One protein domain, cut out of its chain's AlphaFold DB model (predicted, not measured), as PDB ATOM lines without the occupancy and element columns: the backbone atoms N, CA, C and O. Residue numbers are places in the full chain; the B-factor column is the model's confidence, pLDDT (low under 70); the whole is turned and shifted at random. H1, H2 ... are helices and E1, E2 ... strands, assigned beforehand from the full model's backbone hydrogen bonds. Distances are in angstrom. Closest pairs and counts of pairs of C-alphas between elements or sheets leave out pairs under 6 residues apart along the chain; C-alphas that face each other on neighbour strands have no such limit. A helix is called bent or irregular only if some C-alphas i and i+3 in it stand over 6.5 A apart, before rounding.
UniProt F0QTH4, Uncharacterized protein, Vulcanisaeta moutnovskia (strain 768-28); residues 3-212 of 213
ATOM      1  N   LEU A   3     173.943 146.885 141.350       94.12
ATOM      2  CA  LEU A   3     174.888 146.432 142.362       94.12
ATOM      3  C   LEU A   3     174.122 145.624 143.399       94.12
ATOM      4  O   LEU A   3     173.121 146.110 143.923       94.12
ATOM      5  N   PHE A   4     174.598 144.428 143.711       95.94
ATOM      6  CA  PHE A   4     173.982 143.550 144.694       95.94
ATOM      7  C   PHE A   4     175.010 143.068 145.706       95.94
ATOM      8  O   PHE A   4     176.158 142.800 145.357       95.94
ATOM      9  N   GLU A   5     174.568 142.908 146.946       94.88
ATOM     10  CA  GLU A   5     175.309 142.214 147.994       94.88
ATOM     11  C   GLU A   5     174.540 140.952 148.369       94.88
ATOM     12  O   GLU A   5     173.339 141.005 148.653       94.88
ATOM     13  N   LEU A   6     175.225 139.816 148.337       95.19
ATOM     14  CA  LEU A   6     174.665 138.512 148.648       95.19
ATOM     15  C   LEU A   6     175.410 137.918 149.843       95.19
ATOM     16  O   LEU A   6     176.627 138.063 149.972       95.19
ATOM     17  N   HIS A   7     174.667 137.218 150.695       91.50
ATOM     18  CA  HIS A   7     175.180 136.576 151.900       91.50
ATOM     19  C   HIS A   7     174.982 135.057 151.816       91.50
ATOM     20  O   HIS A   7     174.022 134.598 151.199       91.50
ATOM     21  N   ASN A   8     175.865 134.276 152.450       88.94
ATOM     22  CA  ASN A   8     175.813 132.803 152.474       88.94
ATOM     23  C   ASN A   8     175.786 132.128 151.089       88.94
ATOM     24  O   ASN A   8     175.204 131.055 150.926       88.94
ATOM     25  N   VAL A   9     176.423 132.743 150.094       92.25
ATOM     26  CA  VAL A   9     176.591 132.188 148.745       92.25
ATOM     27  C   VAL A   9     178.047 132.313 148.324       92.25
ATOM     28  O   VAL A   9     178.767 133.176 148.824       92.25
ATOM     29  N   ASN A  10     178.484 131.474 147.393       90.81
ATOM     30  CA  ASN A  10     179.776 131.622 146.730       90.81
ATOM     31  C   ASN A  10     179.598 132.021 145.252       90.81
ATOM     32  O   ASN A  10     178.491 132.114 144.723       90.81
ATOM     33  N   ILE A  11     180.713 132.256 144.564       89.19
ATOM     34  CA  ILE A  11     180.714 132.672 143.155       89.19
ATOM     35  C   ILE A  11     180.082 131.623 142.224       89.19
ATOM     36  O   ILE A  11     179.418 131.999 141.259       89.19
ATOM     37  N   ASP A  12     180.240 130.326 142.499       89.19
ATOM     38  CA  ASP A  12     179.602 129.270 141.699       89.19
ATOM     39  C   ASP A  12     178.080 129.281 141.859       89.19
ATOM     40  O   ASP A  12     177.348 129.084 140.885       89.19
ATOM     41  N   ASP A  13     177.585 129.587 143.059       92.81
ATOM     42  CA  ASP A  13     176.158 129.795 143.286       92.81
ATOM     43  C   ASP A  13     175.647 130.971 142.446       92.81
ATOM     44  O   ASP A  13     174.627 130.837 141.770       92.81
ATOM     45  N   VAL A  14     176.387 132.088 142.400       91.62
ATOM     46  CA  VAL A  14     176.032 133.251 141.568       91.62
ATOM     47  C   VAL A  14     175.998 132.895 140.085       91.62
ATOM     48  O   VAL A  14     175.039 133.257 139.403       91.62
ATOM     49  N   ILE A  15     176.983 132.145 139.581       88.25
ATOM     50  CA  ILE A  15     176.998 131.674 138.186       88.25
ATOM     51  C   ILE A  15     175.710 130.904 137.868       88.25
ATOM     52  O   ILE A  15     175.052 131.169 136.857       88.25
ATOM     53  N   ASN A  16     175.310 129.993 138.757       89.25
ATOM     54  CA  ASN A  16     174.085 129.213 138.599       89.25
ATOM     55  C   ASN A  16     172.818 130.076 138.708       89.25
ATOM     56  O   ASN A  16     171.843 129.831 138.000       89.25
ATOM     57  N   MET A  17     172.806 131.083 139.586       92.25
ATOM     58  CA  MET A  17     171.674 131.999 139.756       92.25
ATOM     59  C   MET A  17     171.488 132.927 138.552       92.25
ATOM     60  O   MET A  17     170.350 133.136 138.138       92.25
ATOM     61  N   VAL A  18     172.568 133.426 137.939       88.19
ATOM     62  CA  VAL A  18     172.510 134.242 136.708       88.19
ATOM     63  C   VAL A  18     171.811 133.478 135.582       88.19
ATOM     64  O   VAL A  18     170.943 134.032 134.910       88.19
ATOM     65  N   GLY A  19     172.111 132.182 135.437       82.94
ATOM     66  CA  GLY A  19     171.454 131.309 134.460       82.94
ATOM     67  C   GLY A  19     169.949 131.101 134.687       82.94
ATOM     68  O   GLY A  19     169.269 130.603 133.794       82.94
ATOM     69  N   LYS A  20     169.404 131.484 135.853       82.56
ATOM     70  CA  LYS A  20     167.952 131.474 136.115       82.56
ATOM     71  C   LYS A  20     167.246 132.730 135.600       82.56
ATOM     72  O   LYS A  20     166.042 132.674 135.371       82.56
ATOM     73  N   VAL A  21     167.967 133.845 135.450       80.75
ATOM     74  CA  VAL A  21     167.419 135.130 134.968       80.75
ATOM     75  C   VAL A  21     167.563 135.256 133.460       80.75
ATOM     76  O   VAL A  21     166.690 135.804 132.795       80.75
ATOM     77  N   MET A  22     168.695 134.801 132.922       82.44
ATOM     78  CA  MET A  22     169.120 135.136 131.568       82.44
ATOM     79  C   MET A  22     169.780 133.959 130.861       82.44
ATOM     80  O   MET A  22     170.396 133.091 131.482       82.44
ATOM     81  N   GLU A  23     169.719 133.980 129.531       84.88
ATOM     82  CA  GLU A  23     170.486 133.058 128.703       84.88
ATOM     83  C   GLU A  23     171.969 133.445 128.747       84.88
ATOM     84  O   GLU A  23     172.351 134.578 128.448       84.88
ATOM     85  N   VAL A  24     172.829 132.497 129.115       83.62
ATOM     86  CA  VAL A  24     174.276 132.718 129.187       83.62
ATOM     87  C   VAL A  24     174.893 132.451 127.815       83.62
ATOM     88  O   VAL A  24     175.058 131.303 127.409       83.62
ATOM     89  N   LYS A  25     175.243 133.523 127.096       79.44
ATOM     90  CA  LYS A  25     175.809 133.452 125.738       79.44
ATOM     91  C   LYS A  25     177.283 133.049 125.737       79.44
ATOM     92  O   LYS A  25     177.738 132.346 124.838       79.44
ATOM     93  N   TYR A  26     178.023 133.493 126.750       79.62
ATOM     94  CA  TYR A  26     179.411 133.108 126.982       79.62
ATOM     95  C   TYR A  26     179.535 132.615 128.418       79.62
ATOM     96  O   TYR A  26     179.066 133.285 129.340       79.62
ATOM     97  N   GLY A  27     180.124 131.427 128.581       74.69
ATOM     98  CA  GLY A  27     180.305 130.797 129.886       74.69
ATOM     99  C   GLY A  27     181.119 131.662 130.860       74.69
ATOM    100  O   GLY A  27     181.745 132.637 130.443       74.69
ATOM    101  N   PRO A  28     181.111 131.313 132.155       85.06
ATOM    102  CA  PRO A  28     181.838 132.063 133.168       85.06
ATOM    103  C   PRO A  28     183.349 132.043 132.894       85.06
ATOM    104  O   PRO A  28     183.937 130.984 132.672       85.06
ATOM    105  N   GLU A  29     183.980 133.208 132.968       85.25
ATOM    106  CA  GLU A  29     185.430 133.378 132.972       85.25
ATOM    107  C   GLU A  29     185.882 133.682 134.402       85.25
ATOM    108  O   GLU A  29     185.400 134.628 135.026       85.25
ATOM    109  N   ARG A  30     186.801 132.875 134.942       82.62
ATOM    110  CA  ARG A  30     187.430 133.149 136.240       82.62
ATOM    111  C   ARG A  30     188.684 133.981 136.030       82.62
ATOM    112  O   ARG A  30     189.526 133.620 135.212       82.62
ATOM    113  N   LEU A  31     188.805 135.055 136.796       76.31
ATOM    114  CA  LEU A  31     189.954 135.951 136.791       76.31
ATOM    115  C   LEU A  31     190.767 135.793 138.079       76.31
ATOM    116  O   LEU A  31     190.359 135.088 139.009       76.31
ATOM    117  N   GLU A  32     191.922 136.456 138.133       68.94
ATOM    118  CA  GLU A  32     192.693 136.604 139.371       68.94
ATOM    119  C   GLU A  32     191.839 137.269 140.477       68.94
ATOM    120  O   GLU A  32     190.862 137.963 140.191       68.94
ATOM    121  N   GLY A  33     192.161 137.006 141.749       63.50
ATOM    122  CA  GLY A  33     191.521 137.692 142.886       63.50
ATOM    123  C   GLY A  33     190.136 137.179 143.325       63.50
ATOM    124  O   GLY A  33     189.404 137.910 143.983       63.50
ATOM    125  N   ASN A  34     189.755 135.929 143.019       74.38
ATOM    126  CA  ASN A  34     188.403 135.388 143.279       74.38
ATOM    127  C   ASN A  34     187.295 136.219 142.610       74.38
ATOM    128  O   ASN A  34     186.301 136.577 143.241       74.38
ATOM    129  N   ILE A  35     187.470 136.517 141.324       77.81
ATOM    130  CA  ILE A  35     186.494 137.242 140.510       77.81
ATOM    131  C   ILE A  35     185.997 136.310 139.401       77.81
ATOM    132  O   ILE A  35     186.780 135.581 138.788       77.81
ATOM    133  N   ALA A  36     184.697 136.338 139.113       79.88
ATOM    134  CA  ALA A  36     184.119 135.724 137.924       79.88
ATOM    135  C   ALA A  36     183.401 136.764 137.063       79.88
ATOM    136  O   ALA A  36     182.712 137.647 137.576       79.88
ATOM    137  N   ARG A  37     183.538 136.624 135.744       83.31
ATOM    138  CA  ARG A  37     182.795 137.387 134.741       83.31
ATOM    139  C   ARG A  37     181.872 136.466 133.963       83.31
ATOM    140  O   ARG A  37     182.254 135.361 133.592       83.31
ATOM    141  N   ILE A  38     180.655 136.921 133.707       80.69
ATOM    142  CA  ILE A  38     179.634 136.183 132.960       80.69
ATOM    143  C   ILE A  38     178.976 137.167 132.001       80.69
ATOM    144  O   ILE A  38     178.704 138.305 132.379       80.69
ATOM    145  N   ARG A  39     178.678 136.740 130.772       81.38
ATOM    146  CA  ARG A  39     178.006 137.584 129.773       81.38
ATOM    147  C   ARG A  39     176.620 137.030 129.431       81.38
ATOM    148  O   ARG A  39     176.486 136.263 128.468       81.38
ATOM    149  N   PRO A  40     175.602 137.349 130.245       76.31
ATOM    150  CA  PRO A  40     174.229 136.967 129.959       76.31
ATOM    151  C   PRO A  40     173.545 137.897 128.944       76.31
ATOM    152  O   PRO A  40     173.908 139.058 128.772       76.31
ATOM    153  N   ASN A  41     172.516 137.380 128.278       79.56
ATOM    154  CA  ASN A  41     171.646 138.123 127.372       79.56
ATOM    155  C   ASN A  41     170.197 138.068 127.878       79.56
ATOM    156  O   ASN A  41     169.703 136.993 128.227       79.56
ATOM    157  N   LEU A  42     169.517 139.217 127.902       70.56
ATOM    158  CA  LEU A  42     168.120 139.330 128.320       70.56
ATOM    159  C   LEU A  42     167.216 139.565 127.111       70.56
ATOM    160  O   LEU A  42     167.576 140.290 126.185       70.56
ATOM    161  N   THR A  43     165.990 139.043 127.163       59.59
ATOM    162  CA  THR A  43     164.951 139.388 126.187       59.59
ATOM    163  C   THR A  43     163.728 139.989 126.881       59.59
ATOM    164  O   THR A  43     162.849 139.270 127.347       59.59
ATOM    165  N   TYR A  44     163.648 141.324 126.903       53.38
ATOM    166  CA  TYR A  44     162.403 142.067 127.136       53.38
ATOM    167  C   TYR A  44     162.482 143.420 126.406       53.38
ATOM    168  O   TYR A  44     163.346 144.233 126.708       53.38
ATOM    169  N   PHE A  45     161.630 143.641 125.393       49.53
ATOM    170  CA  PHE A  45     161.653 144.829 124.508       49.53
ATOM    171  C   PHE A  45     163.027 145.182 123.891       49.53
ATOM    172  O   PHE A  45     163.341 146.344 123.647       49.53
ATOM    173  N   GLY A  46     163.832 144.166 123.584       60.12
ATOM    174  CA  GLY A  46     165.165 144.306 123.003       60.12
ATOM    175  C   GLY A  46     166.065 143.176 123.489       60.12
ATOM    176  O   GLY A  46     165.849 142.634 124.570       60.12
ATOM    177  N   ASN A  47     167.044 142.795 122.671       69.50
ATOM    178  CA  ASN A  47     168.092 141.853 123.065       69.50
ATOM    179  C   ASN A  47     169.224 142.651 123.726       69.50
ATOM    180  O   ASN A  47     170.268 142.870 123.109       69.50
ATOM    181  N   ASP A  48     168.953 143.187 124.920       80.31
ATOM    182  CA  ASP A  48     169.951 143.911 125.706       80.31
ATOM    183  C   ASP A  48     170.887 142.894 126.362       80.31
ATOM    184  O   ASP A  48     170.481 142.001 127.110       80.31
ATOM    185  N   GLU A  49     172.169 143.056 126.078       86.06
ATOM    186  CA  GLU A  49     173.204 142.190 126.605       86.06
ATOM    187  C   GLU A  49     173.784 142.780 127.893       86.06
ATOM    188  O   GLU A  49     173.924 144.001 128.018       86.06
ATOM    189  N   TYR A  50     174.130 141.920 128.846       86.56
ATOM    190  CA  TYR A  50     174.656 142.319 130.142       86.56
ATOM    191  C   TYR A  50     176.015 141.676 130.414       86.56
ATOM    192  O   TYR A  50     176.332 140.596 129.920       86.56
ATOM    193  N   HIS A  51     176.815 142.345 131.238       86.69
ATOM    194  CA  HIS A  51     178.025 141.791 131.841       86.69
ATOM    195  C   HIS A  51     177.802 141.699 133.338       86.69
ATOM    196  O   HIS A  51     177.372 142.669 133.957       86.69
ATOM    197  N   VAL A  52     178.071 140.534 133.909       88.06
ATOM    198  CA  VAL A  52     177.951 140.279 135.340       88.06
ATOM    199  C   VAL A  52     179.336 140.021 135.892       88.06
ATOM    200  O   VAL A  52     180.006 139.086 135.455       88.06
ATOM    201  N   HIS A  53     179.763 140.837 136.847       88.31
ATOM    202  CA  HIS A  53     180.981 140.606 137.613       88.31
ATOM    203  C   HIS A  53     180.585 140.188 139.023       88.31
ATOM    204  O   HIS A  53     179.780 140.867 139.651       88.31
ATOM    205  N   ALA A  54     181.141 139.088 139.515       89.31
ATOM    206  CA  ALA A  54     180.937 138.616 140.878       89.31
ATOM    207  C   ALA A  54     182.292 138.451 141.563       89.31
ATOM    208  O   ALA A  54     183.196 137.843 140.989       89.31
ATOM    209  N   PHE A  55     182.439 138.977 142.774       86.75
ATOM    210  CA  PHE A  55     183.673 138.873 143.547       86.75
ATOM    211  C   PHE A  55     183.382 138.745 145.036       86.75
ATOM    212  O   PHE A  55     182.378 139.254 145.540       86.75
ATOM    213  N   ASN A  56     184.276 138.058 145.740       84.31
ATOM    214  CA  ASN A  56     184.193 137.953 147.190       84.31
ATOM    215  C   ASN A  56     184.643 139.271 147.829       84.31
ATOM    216  O   ASN A  56     185.692 139.813 147.481       84.31
ATOM    217  N   TYR A  57     183.877 139.759 148.798       80.12
ATOM    218  CA  TYR A  57     184.234 140.904 149.623       80.12
ATOM    219  C   TYR A  57     183.881 140.596 151.078       80.12
ATOM    220  O   TYR A  57     182.704 140.483 151.429       80.12
ATOM    221  N   ALA A  58     184.908 140.451 151.920       79.44
ATOM    222  CA  ALA A  58     184.776 139.803 153.226       79.44
ATOM    223  C   ALA A  58     184.090 138.426 153.084       79.44
ATOM    224  O   ALA A  58     184.523 137.618 152.263       79.44
ATOM    225  N   ASP A  59     183.021 138.186 153.846       82.50
ATOM    226  CA  ASP A  59     182.237 136.944 153.831       82.50
ATOM    227  C   ASP A  59     181.043 136.987 152.853       82.50
ATOM    228  O   ASP A  59     180.224 136.066 152.825       82.50
ATOM    229  N   ASN A  60     180.925 138.056 152.058       88.50
ATOM    230  CA  ASN A  60     179.824 138.281 151.121       88.50
ATOM    231  C   ASN A  60     180.305 138.193 149.669       88.50
ATOM    232  O   ASN A  60     181.493 138.319 149.370       88.50
ATOM    233  N   VAL A  61     179.357 138.025 148.746       90.81
ATOM    234  CA  VAL A  61     179.612 138.159 147.307       90.81
ATOM    235  C   VAL A  61     178.969 139.447 146.822       90.81
ATOM    236  O   VAL A  61     177.772 139.665 147.017       90.81
ATOM    237  N   ILE A  62     179.761 140.293 146.174       91.38
ATOM    238  CA  ILE A  62     179.277 141.499 145.511       91.38
ATOM    239  C   ILE A  62     179.113 141.192 144.029       91.38
ATOM    240  O   ILE A  62     180.001 140.611 143.402       91.38
ATOM    241  N   VAL A  63     177.961 141.565 143.476       92.38
ATOM    242  CA  VAL A  63     177.604 141.309 142.079       92.38
ATOM    243  C   VAL A  63     177.292 142.624 141.382       92.38
ATOM    244  O   VAL A  63     176.391 143.355 141.793       92.38
ATOM    245  N   HIS A  64     178.019 142.922 140.309       90.12
ATOM    246  CA  HIS A  64     177.746 144.047 139.418       90.12
ATOM    247  C   HIS A  64     177.097 143.524 138.155       90.12
ATOM    248  O   HIS A  64     177.556 142.540 137.582       90.12
ATOM    249  N   VAL A  65     176.069 144.218 137.688       90.19
ATOM    250  CA  VAL A  65     175.405 143.934 136.422       90.19
ATOM    251  C   VAL A  65     175.416 145.197 135.567       90.19
ATOM    252  O   VAL A  65     174.760 146.203 135.869       90.19
ATOM    253  N   PHE A  66     176.172 145.141 134.477       86.38
ATOM    254  CA  PHE A  66     176.365 146.220 133.518       86.38
ATOM    255  C   PHE A  66     175.553 145.958 132.259       86.38
ATOM    256  O   PHE A  66     175.540 144.848 131.741       86.38
ATOM    257  N   LEU A  67     174.924 147.000 131.728       86.31
ATOM    258  CA  LEU A  67     174.355 146.980 130.382       86.31
ATOM    259  C   LEU A  67     175.489 147.117 129.364       86.31
ATOM    260  O   LEU A  67     176.175 148.138 129.366       86.31
ATOM    261  N   HIS A  68     175.659 146.131 128.482       83.81
ATOM    262  CA  HIS A  68     176.771 146.063 127.528       83.81
ATOM    263  C   HIS A  68     176.861 147.296 126.630       83.81
ATOM    264  O   HIS A  68     177.957 147.782 126.382       83.81
ATOM    265  N   LYS A  69     175.719 147.840 126.190       83.19
ATOM    266  CA  LYS A  69     175.662 149.020 125.306       83.19
ATOM    267  C   LYS A  69     176.260 150.300 125.902       83.19
ATOM    268  O   LYS A  69     176.432 151.266 125.171       83.19
ATOM    269  N   PHE A  70     176.522 150.317 127.207       82.06
ATOM    270  CA  PHE A  70     177.141 151.441 127.909       82.06
ATOM    271  C   PHE A  70     178.575 151.142 128.354       82.06
ATOM    272  O   PHE A  70     179.144 151.917 129.115       82.06
ATOM    273  N   ILE A  71     179.135 150.012 127.918       74.69
ATOM    274  CA  ILE A  71     180.535 149.660 128.126       74.69
ATOM    275  C   ILE A  71     181.292 150.082 126.867       74.69
ATOM    276  O   ILE A  71     181.075 149.513 125.797       74.69
ATOM    277  N   GLU A  72     182.155 151.084 126.993       66.00
ATOM    278  CA  GLU A  72     183.073 151.495 125.932       66.00
ATOM    279  C   GLU A  72     184.278 150.542 125.841       66.00
ATOM    280  O   GLU A  72     184.550 149.745 126.751       66.00
ATOM    281  N   ASP A  73     185.025 150.628 124.735       57.62
ATOM    282  CA  ASP A  73     186.285 149.901 124.565       57.62
ATOM    283  C   ASP A  73     187.226 150.218 125.744       57.62
ATOM    284  O   ASP A  73     187.631 151.360 125.947       57.62
ATOM    285  N   GLY A  74     187.561 149.198 126.544       51.81
ATOM    286  CA  GLY A  74     188.364 149.356 127.765       51.81
ATOM    287  C   GLY A  74     187.594 149.274 129.089       51.81
ATOM    288  O   GLY A  74     188.191 149.527 130.128       51.81
ATOM    289  N   PHE A  75     186.315 148.871 129.078       57.12
ATOM    290  CA  PHE A  75     185.458 148.697 130.269       57.12
ATOM    291  C   PHE A  75     185.057 149.996 130.988       57.12
ATOM    292  O   PHE A  75     184.548 149.949 132.107       57.12
ATOM    293  N   LEU A  76     185.216 151.150 130.336       62.81
ATOM    294  CA  LEU A  76     184.719 152.421 130.855       62.81
ATOM    295  C   LEU A  76     183.199 152.499 130.665       62.81
ATOM    296  O   LEU A  76     182.679 152.261 129.575       62.81
ATOM    297  N   TYR A  77     182.483 152.788 131.749       71.31
ATOM    298  CA  TYR A  77     181.024 152.836 131.766       71.31
ATOM    299  C   TYR A  77     180.543 154.279 131.560       71.31
ATOM    300  O   TYR A  77     180.868 155.148 132.373       71.31
ATOM    301  N   ASP A  78     179.771 154.556 130.502       79.94
ATOM    302  CA  ASP A  78     179.252 155.910 130.234       79.94
ATOM    303  C   ASP A  78     178.169 156.291 131.260       79.94
ATOM    304  O   ASP A  78     176.968 156.070 131.080       79.94
ATOM    305  N   VAL A  79     178.614 156.900 132.360       81.94
ATOM    306  CA  VAL A  79     177.778 157.387 133.465       81.94
ATOM    307  C   VAL A  79     176.633 158.268 132.964       81.94
ATOM    308  O   VAL A  79     175.512 158.178 133.481       81.94
ATOM    309  N   LYS A  80     176.883 159.135 131.975       83.50
ATOM    310  CA  LYS A  80     175.882 160.092 131.498       83.50
ATOM    311  C   LYS A  80     174.789 159.365 130.723       83.50
ATOM    312  O   LYS A  80     173.615 159.534 131.060       83.50
ATOM    313  N   ALA A  81     175.158 158.524 129.758       84.81
ATOM    314  CA  ALA A  81     174.194 157.732 128.996       84.81
ATOM    315  C   ALA A  81     173.381 156.798 129.901       84.81
ATOM    316  O   ALA A  81     172.175 156.637 129.711       84.81
ATOM    317  N   VAL A  82     174.002 156.229 130.936       84.38
ATOM    318  CA  VAL A  82     173.315 155.357 131.900       84.38
ATOM    319  C   VAL A  82     172.324 156.138 132.751       84.38
ATOM    320  O   VAL A  82     171.201 155.680 132.966       84.38
ATOM    321  N   THR A  83     172.716 157.323 133.219       86.25
ATOM    322  CA  THR A  83     171.834 158.208 133.989       86.25
ATOM    323  C   THR A  83     170.611 158.605 133.162       86.25
ATOM    324  O   THR A  83     169.482 158.536 133.652       86.25
ATOM    325  N   GLU A  84     170.817 158.970 131.894       87.44
ATOM    326  CA  GLU A  84     169.738 159.284 130.953       87.44
ATOM    327  C   GLU A  84     168.849 158.061 130.693       87.44
ATOM    328  O   GLU A  84     167.628 158.160 130.801       87.44
ATOM    329  N   TYR A  85     169.437 156.882 130.471       85.94
ATOM    330  CA  TYR A  85     168.690 155.644 130.264       85.94
ATOM    331  C   TYR A  85     167.804 155.282 131.460       85.94
ATOM    332  O   TYR A  85     166.627 154.984 131.263       85.94
ATOM    333  N   ILE A  86     168.335 155.330 132.690       86.25
ATOM    334  CA  ILE A  86     167.564 155.040 133.912       86.25
ATOM    335  C   ILE A  86     166.406 156.028 134.061       86.25
ATOM    336  O   ILE A  86     165.288 155.623 134.381       86.25
ATOM    337  N   ARG A  87     166.655 157.318 133.812       87.56
ATOM    338  CA  ARG A  87     165.629 158.364 133.891       87.56
ATOM    339  C   ARG A  87     164.512 158.132 132.876       87.56
ATOM    340  O   ARG A  87     163.341 158.233 133.236       87.56
ATOM    341  N   ASP A  88     164.873 157.824 131.635       89.62
ATOM    342  CA  ASP A  88     163.927 157.738 130.522       89.62
ATOM    343  C   ASP A  88     163.206 156.375 130.475       89.62
ATOM    344  O   ASP A  88     162.142 156.261 129.870       89.62
ATOM    345  N   ASN A  89     163.737 155.351 131.158       88.19
ATOM    346  CA  ASN A  89     163.220 153.976 131.157       88.19
ATOM    347  C   ASN A  89     162.989 153.425 132.577       88.19
ATOM    348  O   ASN A  89     163.186 152.234 132.822       88.19
ATOM    349  N   LEU A  90     162.574 154.275 133.524       88.25
ATOM    350  CA  LEU A  90     162.502 153.935 134.952       88.25
ATOM    351  C   LEU A  90     161.688 152.663 135.252       88.25
ATOM    352  O   LEU A  90     162.161 151.793 135.980       88.25
ATOM    353  N   ASP A  91     160.485 152.525 134.691       88.62
ATOM    354  CA  ASP A  91     159.631 151.356 134.957       88.62
ATOM    355  C   ASP A  91     160.229 150.056 134.381       88.62
ATOM    356  O   ASP A  91     160.111 148.985 134.986       88.62
ATOM    357  N   ASN A  92     160.941 150.151 133.251       86.62
ATOM    358  CA  ASN A  92     161.684 149.026 132.683       86.62
ATOM    359  C   ASN A  92     162.879 148.655 133.572       86.62
ATOM    360  O   ASN A  92     163.076 147.482 133.882       86.62
ATOM    361  N   ALA A  93     163.626 149.654 134.054       87.25
ATOM    362  CA  ALA A  93     164.734 149.448 134.981       87.25
ATOM    363  C   ALA A  93     164.271 148.766 136.278       87.25
ATOM    364  O   ALA A  93     164.928 147.839 136.734       87.25
ATOM    365  N   ILE A  94     163.117 149.156 136.835       90.06
ATOM    366  CA  ILE A  94     162.522 148.500 138.014       90.06
ATOM    367  C   ILE A  94     162.144 147.046 137.712       90.06
ATOM    368  O   ILE A  94     162.348 146.180 138.558       90.06
ATOM    369  N   THR A  95     161.590 146.771 136.531       89.50
ATOM    370  CA  THR A  95     161.188 145.413 136.136       89.50
ATOM    371  C   THR A  95     162.402 144.493 136.046       89.50
ATOM    372  O   THR A  95     162.451 143.485 136.742       89.50
ATOM    373  N   ILE A  96     163.424 144.908 135.295       88.38
ATOM    374  CA  ILE A  96     164.686 144.167 135.161       88.38
ATOM    375  C   ILE A  96     165.351 143.989 136.529       88.38
ATOM    376  O   ILE A  96     165.816 142.904 136.867       88.38
ATOM    377  N   PHE A  97     165.384 145.048 137.337       91.94
ATOM    378  CA  PHE A  97     165.957 144.999 138.675       91.94
ATOM    379  C   PHE A  97     165.223 143.994 139.570       91.94
ATOM    380  O   PHE A  97     165.876 143.217 140.259       91.94
ATOM    381  N   ARG A  98     163.886 143.932 139.513       92.50
ATOM    382  CA  ARG A  98     163.090 142.936 140.244       92.50
ATOM    383  C   ARG A  98     163.417 141.504 139.816       92.50
ATOM    384  O   ARG A  98     163.517 140.643 140.685       92.50
ATOM    385  N   ASP A  99     163.615 141.244 138.528       90.38
ATOM    386  CA  ASP A  99     163.987 139.905 138.047       90.38
ATOM    387  C   ASP A  99     165.337 139.459 138.627       90.38
ATOM    388  O   ASP A  99     165.486 138.319 139.073       90.38
ATOM    389  N   TRP A 100     166.294 140.387 138.725       92.25
ATOM    390  CA  TRP A 100     167.565 140.145 139.407       92.25
ATOM    391  C   TRP A 100     167.408 139.921 140.911       92.25
ATOM    392  O   TRP A 100     168.009 138.985 141.437       92.25
ATOM    393  N   ILE A 101     166.586 140.720 141.603       94.69
ATOM    394  CA  ILE A 101     166.277 140.505 143.027       94.69
ATOM    395  C   ILE A 101     165.702 139.102 143.248       94.69
ATOM    396  O   ILE A 101     166.172 138.379 144.123       94.69
ATOM    397  N   ASN A 102     164.740 138.689 142.423       92.50
ATOM    398  CA  ASN A 102     164.071 137.395 142.545       92.50
ATOM    399  C   ASN A 102     164.996 136.199 142.302       92.50
ATOM    400  O   ASN A 102     164.725 135.109 142.796       92.50
ATOM    401  N   ALA A 103     166.062 136.358 141.522       91.31
ATOM    402  CA  ALA A 103     166.998 135.265 141.290       91.31
ATOM    403  C   ALA A 103     168.161 135.249 142.274       91.31
ATOM    404  O   ALA A 103     168.531 134.175 142.752       91.31
ATOM    405  N   LEU A 104     168.725 136.420 142.575       93.50
ATOM    406  CA  LEU A 104     169.902 136.553 143.430       93.50
ATOM    407  C   LEU A 104     169.554 136.556 144.921       93.50
ATOM    408  O   LEU A 104     170.427 136.255 145.727       93.50
ATOM    409  N   HIS A 105     168.308 136.879 145.287       93.94
ATOM    410  CA  HIS A 105     167.852 137.047 146.672       93.94
ATOM    411  C   HIS A 105     168.831 137.874 147.528       93.94
ATOM    412  O   HIS A 105     169.285 137.411 148.577       93.94
ATOM    413  N   PRO A 106     169.227 139.074 147.072       96.06
ATOM    414  CA  PRO A 106     170.298 139.808 147.718       96.06
ATOM    415  C   PRO A 106     169.820 140.451 149.022       96.06
ATOM    416  O   PRO A 106     168.647 140.797 149.175       96.06
ATOM    417  N   ILE A 107     170.754 140.688 149.940       95.56
ATOM    418  CA  ILE A 107     170.476 141.446 151.166       95.56
ATOM    419  C   ILE A 107     170.333 142.944 150.875       95.56
ATOM    420  O   ILE A 107     169.592 143.629 151.569       95.56
ATOM    421  N   ILE A 108     170.958 143.447 149.807       95.88
ATOM    422  CA  ILE A 108     170.679 144.763 149.219       95.88
ATOM    423  C   ILE A 108     170.876 144.723 147.705       95.88
ATOM    424  O   ILE A 108     171.763 144.042 147.193       95.88
ATOM    425  N   GLY A 109     170.073 145.508 146.991       96.81
ATOM    426  CA  GLY A 109     170.314 145.847 145.596       96.81
ATOM    427  C   GLY A 109     170.218 147.355 145.381       96.81
ATOM    428  O   GLY A 109     169.354 148.011 145.967       96.81
ATOM    429  N   ILE A 110     171.050 147.896 144.498       95.94
ATOM    430  CA  ILE A 110     171.039 149.302 144.090       95.94
ATOM    431  C   ILE A 110     171.107 149.398 142.563       95.94
ATOM    432  O   ILE A 110     171.938 148.755 141.931       95.94
ATOM    433  N   VAL A 111     170.294 150.273 141.974       94.50
ATOM    434  CA  VAL A 111     170.494 150.778 140.611       94.50
ATOM    435  C   VAL A 111     171.247 152.102 140.697       94.50
ATOM    436  O   VAL A 111     170.764 153.062 141.300       94.50
ATOM    437  N   THR A 112     172.422 152.157 140.080       91.25
ATOM    438  CA  THR A 112     173.341 153.304 140.111       91.25
ATOM    439  C   THR A 112     174.035 153.473 138.752       91.25
ATOM    440  O   THR A 112     174.253 152.478 138.046       91.25
ATOM    441  N   PRO A 113     174.378 154.703 138.331       86.81
ATOM    442  CA  PRO A 113     175.231 154.913 137.167       86.81
ATOM    443  C   PRO A 113     176.728 154.716 137.470       86.81
ATOM    444  O   PRO A 113     177.508 154.634 136.529       86.81
ATOM    445  N   TYR A 114     177.126 154.615 138.741       85.12
ATOM    446  CA  TYR A 114     178.521 154.591 139.189       85.12
ATOM    447  C   TYR A 114     178.960 153.206 139.644       85.12
ATOM    448  O   TYR A 114     178.226 152.561 140.393       85.12
ATOM    449  N   ASP A 115     180.161 152.782 139.248       79.88
ATOM    450  CA  ASP A 115     180.706 151.472 139.614       79.88
ATOM    451  C   ASP A 115     181.018 151.387 141.113       79.88
ATOM    452  O   ASP A 115     181.386 152.378 141.751       79.88
ATOM    453  N   TRP A 116     180.892 150.202 141.699       80.00
ATOM    454  CA  TRP A 116     181.466 149.972 143.019       80.00
ATOM    455  C   TRP A 116     182.966 149.744 142.844       80.00
ATOM    456  O   TRP A 116     183.372 149.030 141.929       80.00
ATOM    457  N   PRO A 117     183.817 150.325 143.695       68.94
ATOM    458  CA  PRO A 117     185.247 150.136 143.545       68.94
ATOM    459  C   PRO A 117     185.602 148.656 143.741       68.94
ATOM    460  O   PRO A 117     185.462 148.106 144.835       68.94
ATOM    461  N   LEU A 118     186.056 148.012 142.666       61.47
ATOM    462  CA  LEU A 118     186.676 146.695 142.732       61.47
ATOM    463  C   LEU A 118     187.975 146.844 143.528       61.47
ATOM    464  O   LEU A 118     188.782 147.730 143.254       61.47
ATOM    465  N   THR A 119     188.174 145.999 144.539       48.44
ATOM    466  CA  THR A 119     189.313 146.089 145.467       48.44
ATOM    467  C   THR A 119     190.680 145.844 144.837       48.44
ATOM    468  O   THR A 119     191.684 145.946 145.534       48.44
ATOM    469  N   GLU A 120     190.765 145.581 143.537       41.44
ATOM    470  CA  GLU A 120     192.034 145.455 142.839       41.44
ATOM    471  C   GLU A 120     191.959 146.236 141.522       41.44
ATOM    472  O   GLU A 120     191.159 145.930 140.640       41.44
ATOM    473  N   THR A 121     192.820 147.248 141.393       41.19
ATOM    474  CA  THR A 121     193.160 147.963 140.146       41.19
ATOM    475  C   THR A 121     192.110 148.896 139.531       41.19
ATOM    476  O   THR A 121     191.769 148.769 138.359       41.19
ATOM    477  N   LEU A 122     191.699 149.938 140.258       41.44
ATOM    478  CA  LEU A 122     191.373 151.199 139.583       41.44
ATOM    479  C   LEU A 122     192.640 152.071 139.558       41.44
ATOM    480  O   LEU A 122     193.216 152.320 140.623       41.44
ATOM    481  N   PRO A 123     193.119 152.515 138.381       42.38
ATOM    482  CA  PRO A 123     194.021 153.655 138.294       42.38
ATOM    483  C   PRO A 123     193.479 154.808 139.147       42.38
ATOM    484  O   PRO A 123     192.270 155.005 139.236       42.38
ATOM    485  N   GLU A 124     194.361 155.589 139.768       45.50
ATOM    486  CA  GLU A 124     193.985 156.707 140.653       45.50
ATOM    487  C   GLU A 124     193.019 157.709 139.972       45.50
ATOM    488  O   GLU A 124     192.218 158.349 140.645       45.50
ATOM    489  N   SER A 125     193.028 157.771 138.630       45.66
ATOM    490  CA  SER A 125     192.105 158.558 137.798       45.66
ATOM    491  C   SER A 125     190.646 158.088 137.808       45.66
ATOM    492  O   SER A 125     189.766 158.871 137.456       45.66
ATOM    493  N   ASP A 126     190.373 156.842 138.195       57.84
ATOM    494  CA  ASP A 126     189.046 156.226 138.055       57.84
ATOM    495  C   ASP A 126     188.273 156.198 139.387       57.84
ATOM    496  O   ASP A 126     187.064 155.954 139.413       57.84
ATOM    497  N   VAL A 127     188.943 156.535 140.498       62.53
ATOM    498  CA  VAL A 127     188.346 156.651 141.842       62.53
ATOM    499  C   VAL A 127     187.223 157.695 141.868       62.53
ATOM    500  O   VAL A 127     186.197 157.490 142.528       62.53
ATOM    501  N   ASP A 128     187.375 158.769 141.088       69.81
ATOM    502  CA  ASP A 128     186.432 159.889 141.001       69.81
ATOM    503  C   ASP A 128     185.054 159.500 140.440       69.81
ATOM    504  O   ASP A 128     184.071 160.214 140.660       69.81
ATOM    505  N   ASN A 129     184.955 158.359 139.750       71.31
ATOM    506  CA  ASN A 129     183.719 157.857 139.140       71.31
ATOM    507  C   ASN A 129     183.118 156.644 139.870       71.31
ATOM    508  O   ASN A 129     182.219 155.983 139.345       71.31
ATOM    509  N   THR A 130     183.567 156.374 141.097       79.81
ATOM    510  CA  THR A 130     183.028 155.295 141.933       79.81
ATOM    511  C   THR A 130     181.785 155.728 142.712       79.81
ATOM    512  O   THR A 130     181.624 156.895 143.080       79.81
ATOM    513  N   LEU A 131     180.917 154.767 143.037       86.12
ATOM    514  CA  LEU A 131     179.715 154.978 143.841       86.12
ATOM    515  C   LEU A 131     180.042 155.641 145.179       86.12
ATOM    516  O   LEU A 131     179.352 156.566 145.587       86.12
ATOM    517  N   LEU A 132     181.096 155.188 145.858       84.38
ATOM    518  CA  LEU A 132     181.464 155.706 147.176       84.38
ATOM    519  C   LEU A 132     181.908 157.172 147.111       84.38
ATOM    520  O   LEU A 132     181.482 157.978 147.940       84.38
ATOM    521  N   GLN A 133     182.701 157.536 146.101       80.81
ATOM    522  CA  GLN A 133     183.102 158.924 145.893       80.81
ATOM    523  C   GLN A 133     181.899 159.801 145.520       80.81
ATOM    524  O   GLN A 133     181.738 160.898 146.052       80.81
ATOM    525  N   LYS A 134     180.986 159.299 144.686       86.38
ATOM    526  CA  LYS A 134     179.797 160.057 144.275       86.38
ATOM    527  C   LYS A 134     178.766 160.198 145.385       86.38
ATOM    528  O   LYS A 134     178.189 161.268 145.529       86.38
ATOM    529  N   VAL A 135     178.619 159.204 146.257       87.75
ATOM    530  CA  VAL A 135     177.820 159.310 147.490       87.75
ATOM    531  C   VAL A 135     178.323 160.444 148.387       87.75
ATOM    532  O   VAL A 135     177.512 161.143 148.999       87.75
ATOM    533  N   ARG A 136     179.644 160.638 148.470       83.00
ATOM    534  CA  ARG A 136     180.258 161.723 149.249       83.00
ATOM    535  C   ARG A 136     179.959 163.103 148.656       83.00
ATOM    536  O   ARG A 136     179.774 164.051 149.415       83.00
ATOM    537  N   GLU A 137     179.931 163.211 147.332       84.81
ATOM    538  CA  GLU A 137     179.690 164.462 146.602       84.81
ATOM    539  C   GLU A 137     178.197 164.811 146.503       84.81
ATOM    540  O   GLU A 137     177.788 165.912 146.871       84.81
ATOM    541  N   ASP A 138     177.385 163.874 146.017       86.94
ATOM    542  CA  ASP A 138     175.936 163.983 145.847       86.94
ATOM    543  C   ASP A 138     175.270 162.599 145.916       86.94
ATOM    544  O   ASP A 138     175.109 161.881 144.922       86.94
ATOM    545  N   VAL A 139     174.799 162.234 147.107       88.19
ATOM    546  CA  VAL A 139     174.099 160.963 147.317       88.19
ATOM    547  C   VAL A 139     172.784 160.848 146.532       88.19
ATOM    548  O   VAL A 139     172.408 159.744 146.143       88.19
ATOM    549  N   CYS A 140     172.090 161.957 146.248       90.69
ATOM    550  CA  CYS A 140     170.765 161.912 145.621       90.69
ATOM    551  C   CYS A 140     170.820 161.635 144.113       90.69
ATOM    552  O   CYS A 140     169.830 161.171 143.550       90.69
ATOM    553  N   GLY A 141     171.954 161.922 143.464       86.56
ATOM    554  CA  GLY A 141     172.247 161.520 142.083       86.56
ATOM    555  C   GLY A 141     172.950 160.163 141.965       86.56
ATOM    556  O   GLY A 141     173.034 159.610 140.871       86.56
ATOM    557  N   SER A 142     173.436 159.616 143.082       90.19
ATOM    558  CA  SER A 142     174.285 158.417 143.106       90.19
ATOM    559  C   SER A 142     173.535 157.098 143.170       90.19
ATOM    560  O   SER A 142     174.049 156.070 142.745       90.19
ATOM    561  N   ILE A 143     172.315 157.112 143.694       93.06
ATOM    562  CA  ILE A 143     171.472 155.928 143.840       93.06
ATOM    563  C   ILE A 143     170.129 156.296 143.225       93.06
ATOM    564  O   ILE A 143     169.507 157.257 143.662       93.06
ATOM    565  N   ALA A 144     169.692 155.562 142.203       93.56
ATOM    566  CA  ALA A 144     168.424 155.827 141.524       93.56
ATOM    567  C   ALA A 144     167.287 154.968 142.090       93.56
ATOM    568  O   ALA A 144     166.177 155.452 142.320       93.56
ATOM    569  N   ILE A 145     167.563 153.682 142.317       95.75
ATOM    570  CA  ILE A 145     166.612 152.716 142.877       95.75
ATOM    571  C   ILE A 145     167.343 151.893 143.935       95.75
ATOM    572  O   ILE A 145     168.506 151.544 143.749       95.75
ATOM    573  N   MET A 146     166.661 151.558 145.024       97.06
ATOM    574  CA  MET A 146     167.179 150.681 146.067       97.06
ATOM    575  C   MET A 146     166.141 149.623 146.441       97.06
ATOM    576  O   MET A 146     164.966 149.943 146.616       97.06
ATOM    577  N   TYR A 147     166.579 148.373 146.567       97.25
ATOM    578  CA  TYR A 147     165.796 147.291 147.158       97.25
ATOM    579  C   TYR A 147     165.874 147.374 148.686       97.25
ATOM    580  O   TYR A 147     166.963 147.486 149.251       97.25
ATOM    581  N   ILE A 148     164.718 147.369 149.347       92.44
ATOM    582  CA  ILE A 148     164.599 147.625 150.780       92.44
ATOM    583  C   ILE A 148     164.474 146.295 151.521       92.44
ATOM    584  O   ILE A 148     163.469 145.598 151.401       92.44
ATOM    585  N   THR A 149     165.455 145.996 152.365       94.31
ATOM    586  CA  THR A 149     165.413 144.878 153.314       94.31
ATOM    587  C   THR A 149     165.779 145.365 154.715       94.31
ATOM    588  O   THR A 149     166.191 146.513 154.913       94.31
ATOM    589  N   ASN A 150     165.629 144.480 155.699       94.69
ATOM    590  CA  ASN A 150     166.097 144.707 157.064       94.69
ATOM    591  C   ASN A 150     167.322 143.843 157.407       94.69
ATOM    592  O   ASN A 150     167.630 143.668 158.583       94.69
ATOM    593  N   GLU A 151     167.985 143.283 156.394       93.62
ATOM    594  CA  GLU A 151     169.160 142.435 156.579       93.62
ATOM    595  C   GLU A 151     170.422 143.296 156.759       93.62
ATOM    596  O   GLU A 151     170.532 144.358 156.135       93.62
ATOM    597  N   PRO A 152     171.381 142.892 157.610       92.88
ATOM    598  CA  PRO A 152     172.644 143.612 157.765       92.88
ATOM    599  C   PRO A 152     173.447 143.628 156.457       92.88
ATOM    600  O   PRO A 152     173.606 142.588 155.826       92.88
ATOM    601  N   SER A 153     173.975 144.791 156.059       92.06
ATOM    602  CA  SER A 153     174.654 144.984 154.769       92.06
ATOM    603  C   SER A 153     175.923 145.827 154.892       92.06
ATOM    604  O   SER A 153     175.928 146.930 155.452       92.06
ATOM    605  N   ILE A 154     177.010 145.329 154.303       89.25
ATOM    606  CA  ILE A 154     178.291 146.024 154.164       89.25
ATOM    607  C   ILE A 154     178.111 147.290 153.327       89.25
ATOM    608  O   ILE A 154     178.531 148.365 153.760       89.25
ATOM    609  N   ILE A 155     177.431 147.200 152.178       90.56
ATOM    610  CA  ILE A 155     177.189 148.349 151.294       90.56
ATOM    611  C   ILE A 155     176.416 149.440 152.040       90.56
ATOM    612  O   ILE A 155     176.826 150.603 152.038       90.56
ATOM    613  N   SER A 156     175.336 149.070 152.735       93.38
ATOM    614  CA  SER A 156     174.533 150.017 153.519       93.38
ATOM    615  C   SER A 156     175.375 150.708 154.585       93.38
ATOM    616  O   SER A 156     175.326 151.929 154.737       93.38
ATOM    617  N   THR A 157     176.196 149.931 155.292       90.25
ATOM    618  CA  THR A 157     177.085 150.429 156.345       90.25
ATOM    619  C   THR A 157     178.104 151.420 155.804       90.25
ATOM    620  O   THR A 157     178.271 152.492 156.382       90.25
ATOM    621  N   MET A 158     178.766 151.094 154.694       86.50
ATOM    622  CA  MET A 158     179.767 151.967 154.080       86.50
ATOM    623  C   MET A 158     179.148 153.283 153.615       86.50
ATOM    624  O   MET A 158     179.674 154.350 153.927       86.50
ATOM    625  N   ILE A 159     177.997 153.224 152.941       90.25
ATOM    626  CA  ILE A 159     177.289 154.423 152.480       90.25
ATOM    627  C   ILE A 159     176.864 155.283 153.677       90.25
ATOM    628  O   ILE A 159     177.122 156.483 153.679       90.25
ATOM    629  N   ILE A 160     176.279 154.701 154.730       91.38
ATOM    630  CA  ILE A 160     175.891 155.461 155.932       91.38
ATOM    631  C   ILE A 160     177.107 156.106 156.597       91.38
ATOM    632  O   ILE A 160     177.054 157.295 156.911       91.38
ATOM    633  N   LYS A 161     178.211 155.370 156.772       86.00
ATOM    634  CA  LYS A 161     179.434 155.926 157.368       86.00
ATOM    635  C   LYS A 161     179.990 157.082 156.545       86.00
ATOM    636  O   LYS A 161     180.369 158.083 157.137       86.00
ATOM    637  N   LEU A 162     179.967 157.002 155.213       84.62
ATOM    638  CA  LEU A 162     180.363 158.117 154.343       84.62
ATOM    639  C   LEU A 162     179.450 159.338 154.501       84.62
ATOM    640  O   LEU A 162     179.928 160.471 154.520       84.62
ATOM    641  N   LEU A 163     178.140 159.122 154.649       87.12
ATOM    642  CA  LEU A 163     177.177 160.201 154.877       87.12
ATOM    643  C   LEU A 163     177.343 160.866 156.251       87.12
ATOM    644  O   LEU A 163     176.984 162.038 156.395       87.12
ATOM    645  N   GLU A 164     177.827 160.128 157.251       86.75
ATOM    646  CA  GLU A 164     178.048 160.601 158.623       86.75
ATOM    647  C   GLU A 164     179.445 161.201 158.832       86.75
ATOM    648  O   GLU A 164     179.581 162.188 159.554       86.75
ATOM    649  N   ASN A 165     180.474 160.641 158.194       79.12
ATOM    650  CA  ASN A 165     181.859 161.076 158.307       79.12
ATOM    651  C   ASN A 165     182.603 160.948 156.957       79.12
ATOM    652  O   ASN A 165     183.105 159.874 156.626       79.12
ATOM    653  N   PRO A 166     182.734 162.045 156.190       62.66
ATOM    654  CA  PRO A 166     183.321 162.043 154.847       62.66
ATOM    655  C   PRO A 166     184.865 162.079 154.825       62.66
ATOM    656  O   PRO A 166     185.453 162.437 153.800       62.66
ATOM    657  N   LEU A 167     185.541 161.788 155.945       57.50
ATOM    658  CA  LEU A 167     187.004 161.636 156.008       57.50
ATOM    659  C   LEU A 167     187.473 160.426 155.170       57.50
ATOM    660  O   LEU A 167     186.652 159.556 154.883       57.50
ATOM    661  N   PRO A 168     188.752 160.371 154.726       53.38
ATOM    662  CA  PRO A 168     189.199 159.420 153.708       53.38
ATOM    663  C   PRO A 168     188.952 157.977 154.146       53.38
ATOM    664  O   PRO A 168     189.650 157.426 154.994       53.38
ATOM    665  N   PHE A 169     187.920 157.386 153.552       52.53
ATOM    666  CA  PHE A 169     187.594 155.984 153.693       52.53
ATOM    667  C   PHE A 169     188.562 155.221 152.792       52.53
ATOM    668  O   PHE A 169     188.541 155.403 151.575       52.53
ATOM    669  N   ILE A 170     189.435 154.399 153.373       54.78
ATOM    670  CA  ILE A 170     190.236 153.474 152.574       54.78
ATOM    671  C   ILE A 170     189.288 152.363 152.140       54.78
ATOM    672  O   ILE A 170     188.885 151.507 152.931       54.78
ATOM    673  N   VAL A 171     188.880 152.420 150.877       50.50
ATOM    674  CA  VAL A 171     188.092 151.368 150.243       50.50
ATOM    675  C   VAL A 171     188.864 150.053 150.364       50.50
ATOM    676  O   VAL A 171     189.974 149.942 149.857       50.50
ATOM    677  N   GLY A 172     188.287 149.071 151.059       50.34
ATOM    678  CA  GLY A 172     188.907 147.758 151.278       50.34
ATOM    679  C   GLY A 172     189.264 147.454 152.733       50.34
ATOM    680  O   GLY A 172     189.445 146.285 153.066       50.34
ATOM    681  N   ASP A 173     189.293 148.449 153.623       57.22
ATOM    682  CA  ASP A 173     189.514 148.194 155.047       57.22
ATOM    683  C   ASP A 173     188.190 147.898 155.773       57.22
ATOM    684  O   ASP A 173     187.497 148.782 156.283       57.22
ATOM    685  N   ILE A 174     187.824 146.615 155.827       58.25
ATOM    686  CA  ILE A 174     186.621 146.153 156.534       58.25
ATOM    687  C   ILE A 174     186.728 146.314 158.054       58.25
ATOM    688  O   ILE A 174     185.706 146.273 158.740       58.25
ATOM    689  N   SER A 175     187.931 146.532 158.604       60.41
ATOM    690  CA  SER A 175     188.101 146.775 160.042       60.41
ATOM    691  C   SER A 175     187.399 148.065 160.473       60.41
ATOM    692  O   SER A 175     186.898 148.168 161.594       60.41
ATOM    693  N   VAL A 176     187.225 148.998 159.529       59.56
ATOM    694  CA  VAL A 176     186.469 150.238 159.707       59.56
ATOM    695  C   VAL A 176     184.983 149.958 159.944       59.56
ATOM    696  O   VAL A 176     184.282 150.824 160.463       59.56
ATOM    697  N   LEU A 177     184.463 148.767 159.621       63.59
ATOM    698  CA  LEU A 177     183.061 148.395 159.843       63.59
ATOM    699  C   LEU A 177     182.763 148.038 161.306       63.59
ATOM    700  O   LEU A 177     181.631 148.238 161.733       63.59
ATOM    701  N   GLY A 178     183.772 147.652 162.095       60.50
ATOM    702  CA  GLY A 178     183.639 147.340 163.524       60.50
ATOM    703  C   GLY A 178     183.147 145.922 163.839       60.50
ATOM    704  O   GLY A 178     183.057 145.583 165.010       60.50
ATOM    705  N   GLY A 179     182.864 145.091 162.829       64.38
ATOM    706  CA  GLY A 179     182.293 143.744 162.984       64.38
ATOM    707  C   GLY A 179     180.851 143.645 162.470       64.38
ATOM    708  O   GLY A 179     180.203 144.658 162.205       64.38
ATOM    709  N   THR A 180     180.341 142.418 162.310       65.81
ATOM    710  CA  THR A 180     179.017 142.151 161.706       65.81
ATOM    711  C   THR A 180     177.850 142.679 162.547       65.81
ATOM    712  O   THR A 180     176.824 143.073 162.002       65.81
ATOM    713  N   GLU A 181     178.022 142.768 163.866       67.06
ATOM    714  CA  GLU A 181     177.038 143.306 164.820       67.06
ATOM    715  C   GLU A 181     176.804 144.823 164.708       67.06
ATOM    716  O   GLU A 181     175.802 145.335 165.204       67.06
ATOM    717  N   TYR A 182     177.699 145.542 164.024       79.12
ATOM    718  CA  TYR A 182     177.583 146.983 163.781       79.12
ATOM    719  C   TYR A 182     177.118 147.315 162.364       79.12
ATOM    720  O   TYR A 182     177.037 148.497 162.003       79.12
ATOM    721  N   LEU A 183     176.825 146.290 161.558       87.25
ATOM    722  CA  LEU A 183     176.326 146.487 160.211       87.25
ATOM    723  C   LEU A 183     174.951 147.148 160.244       87.25
ATOM    724  O   LEU A 183     174.078 146.842 161.056       87.25
ATOM    725  N   LYS A 184     174.788 148.081 159.320       92.94
ATOM    726  CA  LYS A 184     173.562 148.801 159.047       92.94
ATOM    727  C   LYS A 184     172.742 148.090 157.992       92.94
ATOM    728  O   LYS A 184     173.268 147.359 157.155       92.94
ATOM    729  N   THR A 185     171.449 148.344 158.024       95.56
ATOM    730  CA  THR A 185     170.477 147.747 157.109       95.56
ATOM    731  C   THR A 185     170.151 148.686 155.940       95.56
ATOM    732  O   THR A 185     170.263 149.911 156.076       95.56
ATOM    733  N   PRO A 186     169.668 148.160 154.799       96.50
ATOM    734  CA  PRO A 186     169.147 148.984 153.705       96.50
ATOM    735  C   PRO A 186     167.993 149.885 154.138       96.50
ATOM    736  O   PRO A 186     167.836 150.994 153.627       96.50
ATOM    737  N   LYS A 187     167.197 149.444 155.117       96.50
ATOM    738  CA  LYS A 187     166.154 150.263 155.734       96.50
ATOM    739  C   LYS A 187     166.723 151.463 156.500       96.50
ATOM    740  O   LYS A 187     166.246 152.575 156.294       96.50
ATOM    741  N   GLU A 188     167.761 151.282 157.317       96.75
ATOM    742  CA  GLU A 188     168.456 152.412 157.961       96.75
ATOM    743  C   GLU A 188     169.070 153.359 156.918       96.75
ATOM    744  O   GLU A 188     169.011 154.582 157.072       96.75
ATOM    745  N   LEU A 189     169.617 152.821 155.821       96.25
ATOM    746  CA  LEU A 189     170.123 153.645 154.721       96.25
ATOM    747  C   LEU A 189     168.985 154.453 154.083       96.25
ATOM    748  O   LEU A 189     169.140 155.656 153.866       96.25
ATOM    749  N   LEU A 190     167.821 153.843 153.850       96.81
ATOM    750  CA  LEU A 190     166.643 154.529 153.320       96.81
ATOM    751  C   LEU A 190     166.215 155.700 154.206       96.81
ATOM    752  O   LEU A 190     165.868 156.760 153.687       96.81
ATOM    753  N   GLU A 191     166.245 155.534 155.527       95.44
ATOM    754  CA  GLU A 191     165.913 156.599 156.480       95.44
ATOM    755  C   GLU A 191     166.890 157.776 156.359       95.44
ATOM    756  O   GLU A 191     166.472 158.934 156.294       95.44
ATOM    757  N   LYS A 192     168.194 157.502 156.242       94.50
ATOM    758  CA  LYS A 192     169.214 158.539 156.012       94.50
ATOM    759  C   LYS A 192     169.020 159.244 154.670       94.50
ATOM    760  O   LYS A 192     169.099 160.473 154.621       94.50
ATOM    761  N   LEU A 193     168.734 158.494 153.605       94.62
ATOM    762  CA  LEU A 193     168.459 159.042 152.274       94.62
ATOM    763  C   LEU A 193     167.192 159.895 152.274       94.62
ATOM    764  O   LEU A 193     167.192 160.983 151.711       94.62
ATOM    765  N   SER A 194     166.144 159.462 152.969       94.88
ATOM    766  CA  SER A 194     164.870 160.184 153.077       94.88
ATOM    767  C   SER A 194     164.969 161.489 153.868       94.88
ATOM    768  O   SER A 194     164.038 162.281 153.817       94.88
ATOM    769  N   ASN A 195     166.076 161.751 154.568       92.69
ATOM    770  CA  ASN A 195     166.349 163.043 155.209       92.69
ATOM    771  C   ASN A 195     167.112 164.024 154.299       92.69
ATOM    772  O   ASN A 195     167.338 165.167 154.685       92.69
ATOM    773  N   ARG A 196     167.576 163.578 153.123       91.88
ATOM    774  CA  ARG A 196     168.421 164.369 152.204       91.88
ATOM    775  C   ARG A 196     167.827 164.464 150.800       91.88
ATOM    776  O   ARG A 196     167.891 165.506 150.151       91.88
ATOM    777  N   CYS A 197     167.215 163.381 150.347       95.31
ATOM    778  CA  CYS A 197     166.702 163.178 149.006       95.31
ATOM    779  C   CYS A 197     165.179 163.070 149.016       95.31
ATOM    780  O   CYS A 197     164.548 162.744 150.027       95.31
ATOM    781  N   ARG A 198     164.564 163.322 147.861       95.25
ATOM    782  CA  ARG A 198     163.154 162.976 147.662       95.25
ATOM    783  C   ARG A 198     163.067 161.486 147.373       95.25
ATOM    784  O   ARG A 198     163.701 161.011 146.437       95.25
ATOM    785  N   VAL A 199     162.273 160.772 148.157       96.00
ATOM    786  CA  VAL A 199     162.142 159.316 148.070       96.00
ATOM    787  C   VAL A 199     160.684 158.954 147.803       96.00
ATOM    788  O   VAL A 199     159.783 159.446 148.476       96.00
ATOM    789  N   GLU A 200     160.452 158.097 146.812       95.62
ATOM    790  CA  GLU A 200     159.154 157.483 146.527       95.62
ATOM    791  C   GLU A 200     159.261 155.972 146.742       95.62
ATOM    792  O   GLU A 200     160.058 155.308 146.084       95.62
ATOM    793  N   VAL A 201     158.455 155.416 147.647       94.75
ATOM    794  CA  VAL A 201     158.440 153.972 147.918       94.75
ATOM    795  C   VAL A 201     157.377 153.291 147.053       94.75
ATOM    796  O   VAL A 201     156.212 153.687 147.065       94.75
ATOM    797  N   ARG A 202     157.774 152.247 146.316       91.56
ATOM    798  CA  ARG A 202     156.914 151.399 145.477       91.56
ATOM    799  C   ARG A 202     157.075 149.931 145.872       91.56
ATOM    800  O   ARG A 202     157.893 149.208 145.303       91.56
ATOM    801  N   GLY A 203     156.274 149.485 146.837       88.94
ATOM    802  CA  GLY A 203     156.396 148.137 147.393       88.94
ATOM    803  C   GLY A 203     157.729 147.973 148.123       88.94
ATOM    804  O   GLY A 203     158.010 148.718 149.055       88.94
ATOM    805  N   GLU A 204     158.546 147.022 147.679       91.56
ATOM    806  CA  GLU A 204     159.878 146.723 148.232       91.56
ATOM    807  C   GLU A 204     161.010 147.605 147.668       91.56
ATOM    808  O   GLU A 204     162.172 147.435 148.030       91.56
ATOM    809  N   PHE A 205     160.687 148.556 146.786       95.81
ATOM    810  CA  PHE A 205     161.664 149.439 146.150       95.81
ATOM    811  C   PHE A 205     161.516 150.885 146.617       95.81
ATOM    812  O   PHE A 205     160.407 151.405 146.733       95.81
ATOM    813  N   ALA A 206     162.642 151.567 146.797       96.19
ATOM    814  CA  ALA A 206     162.717 153.016 146.934       96.19
ATOM    815  C   ALA A 206     163.273 153.630 145.647       96.19
ATOM    816  O   ALA A 206     164.351 153.251 145.197       96.19
ATOM    817  N   ILE A 207     162.561 154.602 145.084       95.56
ATOM    818  CA  ILE A 207     163.041 155.459 143.999       95.56
ATOM    819  C   ILE A 207     163.582 156.732 144.634       95.56
ATOM    820  O   ILE A 207     162.841 157.480 145.278       95.56
ATOM    821  N   ILE A 208     164.868 156.985 144.435       94.50
ATOM    822  CA  ILE A 208     165.570 158.136 144.992       94.50
ATOM    823  C   ILE A 208     165.693 159.190 143.896       94.50
ATOM    824  O   ILE A 208     166.024 158.911 142.745       94.50
ATOM    825  N   ARG A 209     165.338 160.420 144.246       89.00
ATOM    826  CA  ARG A 209     165.358 161.585 143.364       89.00
ATOM    827  C   ARG A 209     166.175 162.691 144.015       89.00
ATOM    828  O   ARG A 209     166.469 162.643 145.207       89.00
ATOM    829  N   GLY A 210     166.459 163.731 143.229       87.75
ATOM    830  CA  GLY A 210     167.212 164.907 143.675       87.75
ATOM    831  C   GLY A 210     166.718 165.520 145.000       87.75
ATOM    832  O   GLY A 210     165.607 165.206 145.449       87.75
ATOM    833  N   PRO A 211     167.514 166.426 145.587       87.69
ATOM    834  CA  PRO A 211     167.434 166.837 146.991       87.69
ATOM    835  C   PRO A 211     166.045 167.314 147.433       87.69
ATOM    836  O   PRO A 211     165.236 167.783 146.619       87.69
ATOM    837  N   GLN A 212     165.771 167.194 148.735       81.06
ATOM    838  CA  GLN A 212     164.604 167.836 149.347       81.06
ATOM    839  C   GLN A 212     164.707 169.356 149.165       81.06
ATOM    840  O   GLN A 212     165.786 169.927 149.309       81.06
TER     841      GLN A 212
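Overview. This is residues 3 to 212 of the 213 residues of an uncharacterized protein of Vulcanisaeta moutnovskia (strain 768-28) (UniProt F0QTH4). One twisted sheet of nine strands runs through the domain and curls round H3; H1 and H3 cover one face and H8 the other, in three layers. H5 packs on E8 and E9, and H6 packs on H5 and H8. The 210 printed residues have eight named helices and nine named strands, ordered E1 H1 E2 E3 E4 E5 H2 H3 E6 H4 H5 E7 H6 H7 H8 E8 E9; the class is mixed. The antiparallel sheet runs E2 E3 E4 E5 E1 E6 E7 E9 E8. The whole is compact, radius of gyration of the C-alphas 16.1 A, spanning 43 by 36 by 34 A.

Arrangement. Start at E1, residues 3 to 7; within hydrogen-bond range are N 4 and O 63 of E5, residues 60 to 67, at 2.8 A, and N 3 and O 110 of E6, residues 108 to 111, at 2.8 A. After H1, residues 11 to 21, come E2, residues 23 to 31, E3, residues 35 to 43, and E4, residues 47 to 57; with E5 they form a meander, each strand the antiparallel neighbour of the one before. H1 is on the sheet, and its closest C-alphas to E4, Ile 11 and Ala 54, are 6.4 A apart. H2, residues 79 to 88, precedes H3, residues 90 to 104, in a split strand-helix-strand unit, E5 and E6 running the same way with E1 between them, its crossover right-handed. H3, on the same face as H1, touches it with residues 99 to 104 alone, closest C-alphas Met 17 and Ala 103 at 5.9 A. H4, residues 124 to 129, is not on the sheet; H5, residues 131 to 142, is irregular, C-alphas 137 and 140 being 9.3 A apart, and H4 only just so, 125 and 128 at 6.6 A. E7, residues 145 to 147, is the antiparallel neighbour of E6, with N 111 and O 145 at 2.8 A, and of E9, residues 205 to 211, with N 146 and O 206 at 2.9 A; E9 forms a hairpin with E8, residues 197 to 202, where N 200 and O 207 are 2.9 A apart, within hydrogen-bond range. H6, residues 154 to 164, is the hub, touching H5, H8, residues 186 to 194, and, only just, with 3 pairs of C-alphas within 8 A, H7, residues 174 to 177. H8 is over E7 and E9 at a height over the sheet of 8.4 A. In H2, H3, H6 and H8 every O i to N i+4 pair is within hydrogen-bond range, in H1 5 of 7, in H5 6 of 8, in H4 0 of 2 with 1 of 3 O i to N i+3 pairs; H7 is too short.

Along the chain. Find C-alpha 3, where E1 begins, at (174.888, 146.432, 142.362). E2, 21.3 A, bends by 57 degrees at residue 26; E4 runs 31.1 A, H3 20.7 A. E9 ends at C-alpha 211, (167.434, 166.837, 146.991).

Size, cuts and confidence. The C-alphas farthest apart, Phe 45 and Gly 178, are 44.9 A apart. The printed part has no cut; the links E5 to H2 and E6 to H4 are long. Look for pLDDT under 70 at residues 32 to 33, 43 to 47, 72 to 76, 117 to 128 and 166 to 181.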